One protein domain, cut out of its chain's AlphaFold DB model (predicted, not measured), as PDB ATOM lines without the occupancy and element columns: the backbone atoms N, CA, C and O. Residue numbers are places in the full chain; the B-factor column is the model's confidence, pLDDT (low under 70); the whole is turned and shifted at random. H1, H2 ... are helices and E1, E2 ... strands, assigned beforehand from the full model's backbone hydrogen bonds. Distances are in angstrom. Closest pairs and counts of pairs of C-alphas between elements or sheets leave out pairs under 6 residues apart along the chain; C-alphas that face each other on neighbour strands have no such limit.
ATOM      1  N   SER A 425     353.761 350.614 209.020       92.44
ATOM      2  CA  SER A 425     352.338 350.792 209.319       92.44
ATOM      3  C   SER A 425     351.561 349.546 208.911       92.44
ATOM      4  O   SER A 425     351.969 348.811 208.014       92.44
ATOM      5  N   VAL A 426     350.402 349.334 209.525       92.88
ATOM      6  CA  VAL A 426     349.466 348.261 209.157       92.88
ATOM      7  C   VAL A 426     348.225 348.822 208.468       92.88
ATOM      8  O   VAL A 426     347.955 350.025 208.558       92.88
ATOM      9  N   GLY A 427     347.496 347.957 207.766       90.88
ATOM     10  CA  GLY A 427     346.193 348.254 207.183       90.88
ATOM     11  C   GLY A 427     345.092 348.347 208.239       90.88
ATOM     12  O   GLY A 427     345.314 348.111 209.424       90.88
ATOM     13  N   SER A 428     343.888 348.700 207.801       89.69
ATOM     14  CA  SER A 428     342.748 348.985 208.675       89.69
ATOM     15  C   SER A 428     342.074 347.750 209.280       89.69
ATOM     16  O   SER A 428     341.448 347.869 210.331       89.69
ATOM     17  N   GLU A 429     342.159 346.579 208.643       91.81
ATOM     18  CA  GLU A 429     341.427 345.384 209.079       91.81
ATOM     19  C   GLU A 429     342.105 344.054 208.719       91.81
ATOM     20  O   GLU A 429     342.752 343.917 207.679       91.81
ATOM     21  N   TRP A 430     341.899 343.047 209.574       92.25
ATOM     22  CA  TRP A 430     342.180 341.643 209.267       92.25
ATOM     23  C   TRP A 430     341.155 341.084 208.280       92.25
ATOM     24  O   TRP A 430     339.970 341.404 208.361       92.25
ATOM     25  N   SER A 431     341.584 340.185 207.397       91.56
ATOM     26  CA  SER A 431     340.715 339.500 206.436       91.56
ATOM     27  C   SER A 431     341.088 338.028 206.275       91.56
ATOM     28  O   SER A 431     342.230 337.627 206.501       91.56
ATOM     29  N   TYR A 432     340.123 337.198 205.884       91.06
ATOM     30  CA  TYR A 432     340.370 335.785 205.609       91.06
ATOM     31  C   TYR A 432     340.825 335.570 204.165       91.06
ATOM     32  O   TYR A 432     340.103 335.887 203.219       91.06
ATOM     33  N   LEU A 433     341.990 334.947 203.995       90.12
ATOM     34  CA  LEU A 433     342.545 334.568 202.702       90.12
ATOM     35  C   LEU A 433     342.604 333.044 202.586       90.12
ATOM     36  O   LEU A 433     343.324 332.375 203.325       90.12
ATOM     37  N   ARG A 434     341.862 332.474 201.636       85.88
ATOM     38  CA  ARG A 434     341.909 331.032 201.370       85.88
ATOM     39  C   ARG A 434     343.064 330.687 200.427       85.88
ATOM     40  O   ARG A 434     343.147 331.229 199.328       85.88
ATOM     41  N   THR A 435     343.910 329.755 200.850       83.69
ATOM     42  CA  THR A 435     344.968 329.121 200.047       83.69
ATOM     43  C   THR A 435     344.525 327.725 199.585       83.69
ATOM     44  O   THR A 435     343.430 327.273 199.920       83.69
ATOM     45  N   GLU A 436     345.360 327.015 198.815       75.00
ATOM     46  CA  GLU A 436     345.053 325.639 198.377       75.00
ATOM     47  C   GLU A 436     344.919 324.646 199.547       75.00
ATOM     48  O   GLU A 436     344.233 323.634 199.414       75.00
ATOM     49  N   SER A 437     345.569 324.915 200.685       71.56
ATOM     50  CA  SER A 437     345.642 323.992 201.825       71.56
ATOM     51  C   SER A 437     344.915 324.466 203.081       71.56
ATOM     52  O   SER A 437     344.530 323.628 203.893       71.56
ATOM     53  N   SER A 438     344.745 325.776 203.273       80.81
ATOM     54  CA  SER A 438     344.245 326.353 204.529       80.81
ATOM     55  C   SER A 438     343.619 327.738 204.338       80.81
ATOM     56  O   SER A 438     343.776 328.369 203.292       80.81
ATOM     57  N   VAL A 439     342.901 328.232 205.350       87.31
ATOM     58  CA  VAL A 439     342.457 329.634 205.419       87.31
ATOM     59  C   VAL A 439     343.368 330.395 206.375       87.31
ATOM     60  O   VAL A 439     343.486 330.042 207.543       87.31
ATOM     61  N   LEU A 440     344.017 331.438 205.877       91.00
ATOM     62  CA  LEU A 440     344.873 332.320 206.660       91.00
ATOM     63  C   LEU A 440     344.091 333.562 207.089       91.00
ATOM     64  O   LEU A 440     343.206 334.023 206.370       91.00
ATOM     65  N   THR A 441     344.420 334.116 208.254       92.38
ATOM     66  CA  THR A 441     343.897 335.421 208.696       92.38
ATOM     67  C   THR A 441     344.985 336.462 208.463       92.38
ATOM     68  O   THR A 441     346.001 336.432 209.144       92.38
ATOM     69  N   CYS A 442     344.820 337.335 207.474       93.75
ATOM     70  CA  CYS A 442     345.872 338.227 206.992       93.75
ATOM     71  C   CYS A 442     345.551 339.699 207.255       93.75
ATOM     72  O   CYS A 442     344.412 340.135 207.084       93.75
ATOM     73  N   LEU A 443     346.576 340.461 207.627       93.31
ATOM     74  CA  LEU A 443     346.549 341.910 207.783       93.31
ATOM     75  C   LEU A 443     347.529 342.524 206.778       93.31
ATOM     76  O   LEU A 443     348.694 342.111 206.732       93.31
ATOM     77  N   PRO A 444     347.083 343.486 205.962       93.19
ATOM     78  CA  PRO A 444     347.974 344.241 205.095       93.19
ATOM     79  C   PRO A 444     349.010 345.053 205.880       93.19
ATOM     80  O   PRO A 444     348.714 345.588 206.950       93.19
ATOM     81  N   VAL A 445     350.236 345.130 205.365       93.19
ATOM     82  CA  VAL A 445     351.371 345.782 206.036       93.19
ATOM     83  C   VAL A 445     352.187 346.613 205.060       93.19
ATOM     84  O   VAL A 445     352.308 346.293 203.882       93.19
ATOM     85  N   PHE A 446     352.765 347.690 205.577       92.19
ATOM     86  CA  PHE A 446     353.663 348.576 204.861       92.19
ATOM     87  C   PHE A 446     354.939 348.764 205.678       92.19
ATOM     88  O   PHE A 446     354.884 349.126 206.854       92.19
ATOM     89  N   VAL A 447     356.089 348.538 205.050       91.19
ATOM     90  CA  VAL A 447     357.414 348.794 205.623       91.19
ATOM     91  C   VAL A 447     358.232 349.525 204.566       91.19
ATOM     92  O   VAL A 447     358.306 349.082 203.420       91.19
ATOM     93  N   LEU A 448     358.835 350.654 204.934       89.25
ATOM     94  CA  LEU A 448     359.591 351.481 203.996       89.25
ATOM     95  C   LEU A 448     360.846 350.748 203.478       89.25
ATOM     96  O   LEU A 448     361.389 349.860 204.140       89.25
ATOM     97  N   GLU A 449     361.257 351.072 202.247       87.44
ATOM     98  CA  GLU A 449     362.284 350.333 201.497       87.44
ATOM     99  C   GLU A 449     363.571 350.086 202.308       87.44
ATOM    100  O   GLU A 449     364.033 350.940 203.064       87.44
ATOM    101  N   ASP A 450     364.162 348.901 202.128       87.38
ATOM    102  CA  ASP A 450     365.385 348.440 202.808       87.38
ATOM    103  C   ASP A 450     365.301 348.317 204.347       87.38
ATOM    104  O   ASP A 450     366.325 348.091 205.001       87.38
ATOM    105  N   MET A 451     364.105 348.398 204.941       89.62
ATOM    106  CA  MET A 451     363.886 348.135 206.368       89.62
ATOM    107  C   MET A 451     363.168 346.804 206.625       89.62
ATOM    108  O   MET A 451     362.555 346.207 205.732       89.62
ATOM    109  N   SER A 452     363.270 346.343 207.873       90.44
ATOM    110  CA  SER A 452     362.447 345.280 208.441       90.44
ATOM    111  C   SER A 452     361.869 345.730 209.780       90.44
ATOM    112  O   SER A 452     362.477 346.534 210.490       90.44
ATOM    113  N   ALA A 453     360.679 345.235 210.094       91.12
ATOM    114  CA  ALA A 453     359.940 345.527 211.310       91.12
ATOM    115  C   ALA A 453     359.545 344.215 211.991       91.12
ATOM    116  O   ALA A 453     359.223 343.235 211.323       91.12
ATOM    117  N   VAL A 454     359.562 344.189 213.322       92.50
ATOM    118  CA  VAL A 454     359.063 343.041 214.089       92.50
ATOM    119  C   VAL A 454     357.595 343.280 214.406       92.50
ATOM    120  O   VAL A 454     357.266 344.315 214.989       92.50
ATOM    121  N   ALA A 455     356.738 342.344 214.008       92.25
ATOM    122  CA  ALA A 455     355.314 342.340 214.316       92.25
ATOM    123  C   ALA A 455     355.031 341.401 215.494       92.25
ATOM    124  O   ALA A 455     355.575 340.295 215.538       92.25
ATOM    125  N   SER A 456     354.164 341.814 216.416       92.12
ATOM    126  CA  SER A 456     353.713 341.011 217.554       92.12
ATOM    127  C   SER A 456     352.245 341.290 217.908       92.12
ATOM    128  O   SER A 456     351.653 342.296 217.508       92.12
ATOM    129  N   LEU A 457     351.635 340.360 218.648       91.31
ATOM    130  CA  LEU A 457     350.247 340.447 219.117       91.31
ATOM    131  C   LEU A 457     350.227 340.608 220.649       91.31
ATOM    132  O   LEU A 457     350.202 339.603 221.364       91.31
ATOM    133  N   PRO A 458     350.258 341.845 221.183       87.00
ATOM    134  CA  PRO A 458     350.528 342.101 222.604       87.00
ATOM    135  C   PRO A 458     349.405 341.650 223.550       87.00
ATOM    136  O   PRO A 458     349.659 341.380 224.722       87.00
ATOM    137  N   ASN A 459     348.170 341.550 223.052       88.50
ATOM    138  CA  ASN A 459     347.012 341.121 223.842       88.50
ATOM    139  C   ASN A 459     346.862 339.595 223.930       88.50
ATOM    140  O   ASN A 459     345.972 339.114 224.630       88.50
ATOM    141  N   LEU A 460     347.706 338.828 223.232       86.00
ATOM    142  CA  LEU A 460     347.690 337.372 223.285       86.00
ATOM    143  C   LEU A 460     348.817 336.852 224.177       86.00
ATOM    144  O   LEU A 460     350.002 337.061 223.924       86.00
ATOM    145  N   ASP A 461     348.439 336.103 225.211       80.81
ATOM    146  CA  ASP A 461     349.392 335.390 226.055       80.81
ATOM    147  C   ASP A 461     350.198 334.347 225.265       80.81
ATOM    148  O   ASP A 461     349.706 333.707 224.336       80.81
ATOM    149  N   ALA A 462     351.423 334.069 225.724       78.19
ATOM    150  CA  ALA A 462     352.320 333.079 225.114       78.19
ATOM    151  C   ALA A 462     351.736 331.650 225.028       78.19
ATOM    152  O   ALA A 462     352.278 330.807 224.317       78.19
ATOM    153  N   GLN A 463     350.651 331.363 225.753       78.38
ATOM    154  CA  GLN A 463     349.932 330.090 225.671       78.38
ATOM    155  C   GLN A 463     349.194 329.932 224.333       78.38
ATOM    156  O   GLN A 463     349.084 328.820 223.827       78.38
ATOM    157  N   TRP A 464     348.762 331.032 223.709       82.62
ATOM    158  CA  TRP A 464     348.103 331.001 222.403       82.62
ATOM    159  C   TRP A 464     349.049 330.614 221.264       82.62
ATOM    160  O   TRP A 464     348.584 330.114 220.243       82.62
ATOM    161  N   ALA A 465     350.367 330.735 221.460       82.25
ATOM    162  CA  ALA A 465     351.378 330.380 220.462       82.25
ATOM    163  C   ALA A 465     351.362 328.892 220.053       82.25
ATOM    164  O   ALA A 465     351.909 328.537 219.013       82.25
ATOM    165  N   SER A 466     350.754 327.998 220.847       82.38
ATOM    166  CA  SER A 466     350.551 326.594 220.448       82.38
ATOM    167  C   SER A 466     349.340 326.374 219.537       82.38
ATOM    168  O   SER A 466     349.170 325.279 219.000       82.38
ATOM    169  N   TYR A 467     348.484 327.385 219.387       84.06
ATOM    170  CA  TYR A 467     347.210 327.305 218.668       84.06
ATOM    171  C   TYR A 467     347.111 328.276 217.492       84.06
ATOM    172  O   TYR A 467     346.389 327.981 216.541       84.06
ATOM    173  N   LEU A 468     347.849 329.383 217.565       87.44
ATOM    174  CA  LEU A 468     347.912 330.464 216.593       87.44
ATOM    175  C   LEU A 468     349.373 330.907 216.437       87.44
ATOM    176  O   LEU A 468     350.049 331.147 217.437       87.44
ATOM    177  N   TRP A 469     349.858 331.029 215.206       90.25
ATOM    178  CA  TRP A 469     351.208 331.514 214.904       90.25
ATOM    179  C   TRP A 469     351.220 332.299 213.589       90.25
ATOM    180  O   TRP A 469     350.304 332.183 212.776       90.25
ATOM    181  N   PHE A 470     352.248 333.118 213.377       90.44
ATOM    182  CA  PHE A 470     352.476 333.740 212.069       90.44
ATOM    183  C   PHE A 470     352.944 332.703 211.048       90.44
ATOM    184  O   PHE A 470     353.781 331.862 211.369       90.44
ATOM    185  N   ASP A 471     352.432 332.775 209.818       87.56
ATOM    186  CA  ASP A 471     352.785 331.839 208.744       87.56
ATOM    187  C   ASP A 471     354.312 331.751 208.554       87.56
ATOM    188  O   ASP A 471     355.013 332.761 208.467       87.56
ATOM    189  N   GLY A 472     354.832 330.523 208.527       81.69
ATOM    190  CA  GLY A 472     356.266 330.236 208.433       81.69
ATOM    191  C   GLY A 472     357.069 330.346 209.737       81.69
ATOM    192  O   GLY A 472     358.228 329.925 209.747       81.69
ATOM    193  N   GLU A 473     356.477 330.824 210.835       84.56
ATOM    194  CA  GLU A 473     357.140 331.022 212.130       84.56
ATOM    195  C   GLU A 473     356.563 330.135 213.246       84.56
ATOM    196  O   GLU A 473     355.465 329.597 213.158       84.56
ATOM    197  N   ALA A 474     357.322 329.958 214.330       74.50
ATOM    198  CA  ALA A 474     356.923 329.143 215.485       74.50
ATOM    199  C   ALA A 474     356.529 330.006 216.700       74.50
ATOM    200  O   ALA A 474     357.004 329.763 217.815       74.50
ATOM    201  N   GLY A 475     355.704 331.037 216.488       83.94
ATOM    202  CA  GLY A 475     355.258 331.935 217.555       83.94
ATOM    203  C   GLY A 475     354.353 333.086 217.106       83.94
ATOM    204  O   GLY A 475     353.917 333.153 215.959       83.94
ATOM    205  N   LEU A 476     354.089 333.997 218.051       86.75
ATOM    206  CA  LEU A 476     353.282 335.218 217.886       86.75
ATOM    207  C   LEU A 476     354.138 336.453 217.557       86.75
ATOM    208  O   LEU A 476     353.710 337.582 217.782       86.75
ATOM    209  N   GLU A 477     355.359 336.235 217.069       89.44
ATOM    210  CA  GLU A 477     356.271 337.277 216.605       89.44
ATOM    211  C   GLU A 477     356.788 336.892 215.215       89.44
ATOM    212  O   GLU A 477     357.103 335.724 214.979       89.44
ATOM    213  N   THR A 478     356.876 337.856 214.300       91.56
ATOM    214  CA  THR A 478     357.431 337.649 212.953       91.56
ATOM    215  C   THR A 478     358.208 338.873 212.475       91.56
ATOM    216  O   THR A 478     357.972 339.991 212.938       91.56
ATOM    217  N   GLU A 479     359.158 338.672 211.562       91.25
ATOM    218  CA  GLU A 479     359.903 339.755 210.917       91.25
ATOM    219  C   GLU A 479     359.292 340.058 209.542       91.25
ATOM    220  O   GLU A 479     359.276 339.218 208.642       91.25
ATOM    221  N   VAL A 480     358.809 341.286 209.373       91.00
ATOM    222  CA  VAL A 480     358.187 341.790 208.148       91.00
ATOM    223  C   VAL A 480     359.195 342.664 207.411       91.00
ATOM    224  O   VAL A 480     359.687 343.654 207.951       91.00
ATOM    225  N   GLY A 481     359.524 342.302 206.172       89.81
ATOM    226  CA  GLY A 481     360.412 343.094 205.321       89.81
ATOM    227  C   GLY A 481     359.652 344.066 204.419       89.81
ATOM    228  O   GLY A 481     358.455 343.921 204.203       89.81
ATOM    229  N   SER A 482     360.378 344.993 203.795       87.88
ATOM    230  CA  SER A 482     359.839 345.931 202.788       87.88
ATOM    231  C   SER A 482     359.184 345.294 201.550       87.88
ATOM    232  O   SER A 482     358.473 345.975 200.821       87.88
ATOM    233  N   GLN A 483     359.409 344.002 201.286       87.69
ATOM    234  CA  GLN A 483     358.757 343.272 200.185       87.69
ATOM    235  C   GLN A 483     357.460 342.563 200.598       87.69
ATOM    236  O   GLN A 483     356.792 341.979 199.747       87.69
ATOM    237  N   SER A 484     357.130 342.558 201.888       87.31
ATOM    238  CA  SER A 484     355.936 341.898 202.400       87.31
ATOM    239  C   SER A 484     354.738 342.841 202.297       87.31
ATOM    240  O   SER A 484     354.749 343.909 202.895       87.31
ATOM    241  N   GLU A 485     353.700 342.432 201.568       88.94
ATOM    242  CA  GLU A 485     352.434 343.184 201.453       88.94
ATOM    243  C   GLU A 485     351.402 342.762 202.514       88.94
ATOM    244  O   GLU A 485     350.493 343.513 202.865       88.94
ATOM    245  N   LEU A 486     351.533 341.537 203.028       92.62
ATOM    246  CA  LEU A 486     350.616 340.916 203.978       92.62
ATOM    247  C   LEU A 486     351.421 340.218 205.073       92.62
ATOM    248  O   LEU A 486     352.445 339.593 204.793       92.62
ATOM    249  N   MET A 487     350.908 340.259 206.298       93.00
ATOM    250  CA  MET A 487     351.281 339.316 207.349       93.00
ATOM    251  C   MET A 487     350.076 338.451 207.694       93.00
ATOM    252  O   MET A 487     348.968 338.956 207.869       93.00
ATOM    253  N   CYS A 488     350.283 337.142 207.759       93.12
ATOM    254  CA  CYS A 488     349.206 336.172 207.887       93.12
ATOM    255  C   CYS A 488     349.395 335.297 209.122       93.12
ATOM    256  O   CYS A 488     350.509 334.895 209.451       93.12
ATOM    257  N   LEU A 489     348.282 334.990 209.776       91.50
ATOM    258  CA  LEU A 489     348.191 334.066 210.890       91.50
ATOM    259  C   LEU A 489     347.645 332.726 210.407       91.50
ATOM    260  O   LEU A 489     346.625 332.666 209.708       91.50
ATOM    261  N   GLU A 490     348.308 331.664 210.838       89.50
ATOM    262  CA  GLU A 490     347.858 330.288 210.724       89.50
ATOM    263  C   GLU A 490     347.379 329.805 212.096       89.50
ATOM    264  O   GLU A 490     347.933 330.149 213.142       89.50
ATOM    265  N   SER A 491     346.305 329.022 212.099       85.88
ATOM    266  CA  SER A 491     345.711 328.495 213.322       85.88
ATOM    267  C   SER A 491     345.361 327.029 213.149       85.88
ATOM    268  O   SER A 491     345.009 326.593 212.052       85.88
ATOM    269  N   ASN A 492     345.410 326.280 214.250       80.12
ATOM    270  CA  ASN A 492     344.906 324.904 214.280       80.12
ATOM    271  C   ASN A 492     343.380 324.846 214.098       80.12
ATOM    272  O   ASN A 492     342.843 323.816 213.701       80.12
ATOM    273  N   ASP A 493     342.678 325.930 214.422       80.31
ATOM    274  CA  ASP A 493     341.233 326.062 214.276       80.31
ATOM    275  C   ASP A 493     340.906 327.474 213.788       80.31
ATOM    276  O   ASP A 493     341.160 328.451 214.494       80.31
ATOM    277  N   TYR A 494     340.316 327.591 212.597       78.62
ATOM    278  CA  TYR A 494     339.987 328.890 212.010       78.62
ATOM    279  C   TYR A 494     338.925 329.661 212.805       78.62
ATOM    280  O   TYR A 494     338.819 330.881 212.688       78.62
ATOM    281  N   ALA A 495     338.149 328.970 213.639       79.50
ATOM    282  CA  ALA A 495     337.216 329.608 214.554       79.50
ATOM    283  C   ALA A 495     337.912 330.348 215.700       79.50
ATOM    284  O   ALA A 495     337.312 331.227 216.326       79.50
ATOM    285  N   LEU A 496     339.183 330.040 215.958       82.06
ATOM    286  CA  LEU A 496     339.959 330.696 216.993       82.06
ATOM    287  C   LEU A 496     340.189 332.172 216.662       82.06
ATOM    288  O   LEU A 496     339.898 333.034 217.487       82.06
ATOM    289  N   THR A 497     340.621 332.489 215.437       84.12
ATOM    290  CA  THR A 497     340.807 333.890 215.017       84.12
ATOM    291  C   THR A 497     339.481 334.637 214.903       84.12
ATOM    292  O   THR A 497     339.441 335.842 215.134       84.12
ATOM    293  N   HIS A 498     338.384 333.929 214.617       82.56
ATOM    294  CA  HIS A 498     337.037 334.502 214.642       82.56
ATOM    295  C   HIS A 498     336.583 334.918 216.049       82.56
ATOM    296  O   HIS A 498     335.852 335.897 216.201       82.56
ATOM    297  N   SER A 499     336.994 334.164 217.066       82.06
ATOM    298  CA  SER A 499     336.591 334.405 218.455       82.06
ATOM    299  C   SER A 499     337.493 335.452 219.116       82.06
ATOM    300  O   SER A 499     337.004 336.359 219.779       82.06
ATOM    301  N   LEU A 500     338.799 335.420 218.824       84.31
ATOM    302  CA  LEU A 500     339.814 336.350 219.345       84.31
ATOM    303  C   LEU A 500     339.848 337.711 218.621       84.31
ATOM    304  O   LEU A 500     340.880 338.376 218.572       84.31
ATOM    305  N   THR A 501     338.738 338.141 218.014       85.75
ATOM    306  CA  THR A 501     338.689 339.393 217.227       85.75
ATOM    307  C   THR A 501     339.037 340.636 218.046       85.75
ATOM    308  O   THR A 501     339.590 341.588 217.502       85.75
ATOM    309  N   THR A 502     338.741 340.636 219.346       85.19
ATOM    310  CA  THR A 502     339.054 341.741 220.261       85.19
ATOM    311  C   THR A 502     340.543 341.829 220.592       85.19
ATOM    312  O   THR A 502     341.105 342.917 220.677       85.19
ATOM    313  N   GLU A 503     341.197 340.686 220.724       87.56
ATOM    314  CA  GLU A 503     342.598 340.515 221.087       87.56
ATOM    315  C   GLU A 503     343.478 340.774 219.864       87.56
ATOM    316  O   GLU A 503     344.489 341.463 219.970       87.56
ATOM    317  N   LEU A 504     343.033 340.310 218.691       89.06
ATOM    318  CA  LEU A 504     343.620 340.616 217.384       89.06
ATOM    319  C   LEU A 504     343.397 342.070 216.944       89.06
ATOM    320  O   LEU A 504     344.034 342.517 215.992       89.06
ATOM    321  N   GLY A 505     342.527 342.810 217.636       88.00
ATOM    322  CA  GLY A 505     342.263 344.219 217.360       88.00
ATOM    323  C   GLY A 505     343.428 345.154 217.692       88.00
ATOM    324  O   GLY A 505     343.412 346.305 217.272       88.00
ATOM    325  N   VAL A 506     344.453 344.680 218.413       91.00
ATOM    326  CA  VAL A 506     345.675 345.450 218.688       91.00
ATOM    327  C   VAL A 506     346.886 344.705 218.151       91.00
ATOM    328  O   VAL A 506     347.144 343.561 218.526       91.00
ATOM    329  N   VAL A 507     347.651 345.384 217.303       92.69
ATOM    330  CA  VAL A 507     348.867 344.851 216.685       92.69
ATOM    331  C   VAL A 507     350.023 345.784 216.990       92.69
ATOM    332  O   VAL A 507     349.898 346.996 216.828       92.69
ATOM    333  N   GLU A 508     351.152 345.230 217.417       93.25
ATOM    334  CA  GLU A 508     352.385 345.988 217.605       93.25
ATOM    335  C   GLU A 508     353.325 345.726 216.421       93.25
ATOM    336  O   GLU A 508     353.574 344.578 216.056       93.25
ATOM    337  N   LEU A 509     353.834 346.791 215.799       92.81
ATOM    338  CA  LEU A 509     354.794 346.722 214.697       92.81
ATOM    339  C   LEU A 509     355.906 347.749 214.932       92.81
ATOM    340  O   LEU A 509     355.642 348.945 215.065       92.81
ATOM    341  N   ASP A 510     357.153 347.278 215.018       89.94
ATOM    342  CA  ASP A 510     358.344 348.106 215.294       89.94
ATOM    343  C   ASP A 510     358.221 348.975 216.571       89.94
ATOM    344  O   ASP A 510     358.691 350.111 216.637       89.94
ATOM    345  N   GLY A 511     357.551 348.445 217.603       86.94
ATOM    346  CA  GLY A 511     357.328 349.136 218.880       86.94
ATOM    347  C   GLY A 511     356.184 350.158 218.881       86.94
ATOM    348  O   GLY A 511     356.029 350.887 219.863       86.94
ATOM    349  N   ASN A 512     355.402 350.235 217.799       91.00
ATOM    350  CA  ASN A 512     354.200 351.059 217.695       91.00
ATOM    351  C   ASN A 512     352.943 350.185 217.764       91.00
ATOM    352  O   ASN A 512     352.859 349.183 217.060       91.00
ATOM    353  N   GLU A 513     351.953 350.585 218.562       92.62
ATOM    354  CA  GLU A 513     350.655 349.903 218.649       92.62
ATOM    355  C   GLU A 513     349.656 350.491 217.644       92.62
ATOM    356  O   GLU A 513     349.515 351.711 217.540       92.62
ATOM    357  N   PHE A 514     348.920 349.625 216.952       92.00
ATOM    358  CA  PHE A 514     347.876 349.968 215.987       92.00
ATOM    359  C   PHE A 514     346.558 349.298 216.379       92.00
ATOM    360  O   PHE A 514     346.548 348.144 216.810       92.00
ATOM    361  N   ASN A 515     345.450 350.016 216.200       91.12
ATOM    362  CA  ASN A 515     344.103 349.472 216.350       91.12
ATOM    363  C   ASN A 515     343.585 349.059 214.973       91.12
ATOM    364  O   ASN A 515     343.540 349.884 214.062       91.12
ATOM    365  N   VAL A 516     343.203 347.796 214.829       91.62
ATOM    366  CA  VAL A 516     342.777 347.209 213.560       91.62
ATOM    367  C   VAL A 516     341.415 346.553 213.725       91.62
ATOM    368  O   VAL A 516     341.114 345.925 214.739       91.62
ATOM    369  N   GLY A 517     340.560 346.704 212.722       90.31
ATOM    370  CA  GLY A 517     339.293 345.994 212.677       90.31
ATOM    371  C   GLY A 517     339.443 344.552 212.217       90.31
ATOM    372  O   GLY A 517     340.538 344.033 211.982       90.31
ATOM    373  N   PHE A 518     338.299 343.896 212.058       89.75
ATOM    374  CA  PHE A 518     338.245 342.513 211.615       89.75
ATOM    375  C   PHE A 518     337.091 342.307 210.638       89.75
ATOM    376  O   PHE A 518     335.914 342.381 211.008       89.75
ATOM    377  N   ASN A 519     337.426 342.003 209.390       88.88
ATOM    378  CA  ASN A 519     336.465 341.668 208.359       88.88
ATOM    379  C   ASN A 519     336.044 340.201 208.501       88.88
ATOM    380  O   ASN A 519     336.787 339.273 208.186       88.88
TER     381      ASN A 519
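What this domain is: This is residues 425 to 519 of the 722 residues of an uncharacterized protein of Euryarchaeota archaeon TMED117 (UniProt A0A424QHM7). Two antiparallel four-stranded sheets pack face to face as a sandwich, their strands crossed at 44 degrees, and the short helix H1 covers part of the first sheet at one end of the long axis. The first sheet, E1 - E2 - E6 - E4, is strongly twisted; the second is E5 - E3 - E7 - E8. The printed part has 95 residues, with eight named strands and one named helix in the order E1 E2 E3 E4 E5 E6 H1 E7 E8 along the chain; the class is mostly strand, with 42 of the 48 residues in named elements held by strands. The whole is compact, with a radius of gyration of the C-alphas of 12.3 A and spans of 35 by 29 by 25 A.

Where its parts are: In the first sheet, E2 is residues 439 to 447, 24.3 A long, E1 429 to 434 and E6 486 to 491, each 16.3 A, and E4 468 to 470. E1 begins at C-alpha 429, (341.427, 345.384, 209.079). In the second, E5 is residues 477 to 481, E3 452 to 456, E7 506 to 509 and E8 512 to 515, ending at C-alpha 515, (344.103, 349.472, 216.350). H1 is residues 494 to 499.

How they stand to each other: E1 and E2 form a hairpin, with N 431 and O 442 2.8 A apart, within hydrogen-bond range. Also within range are N 443 and O 487 of E2 and E6, 2.8 A, and N 490 and O 469 of E6 and E4, 2.8 A. H1 is on this sheet, over E6, at a height over the sheet of 8.3 A; 1 of its 2 O i to N i+4 pairs is within range. In the second sheet, within hydrogen-bond range are N 453 and O 480 of the neighbour strands E3 and E5, 2.8 A, N 456 and O 508 of the neighbour strands E3 and E7, 2.8 A, and N 514 and O 507 of the hairpin E7 and E8, 2.8 A. Between the sheets, the closest C-alphas of E4 and E5 are those of Phe 470 and Thr 478, 6.4 A apart.

The domain as a whole: The C-alphas of Asp 450 and Ala 495 are the two farthest apart, 35.9 A. The printed part has no cut, the link E3 to E4 is long with 11 residues, and no printed residue is under 70 in pLDDT.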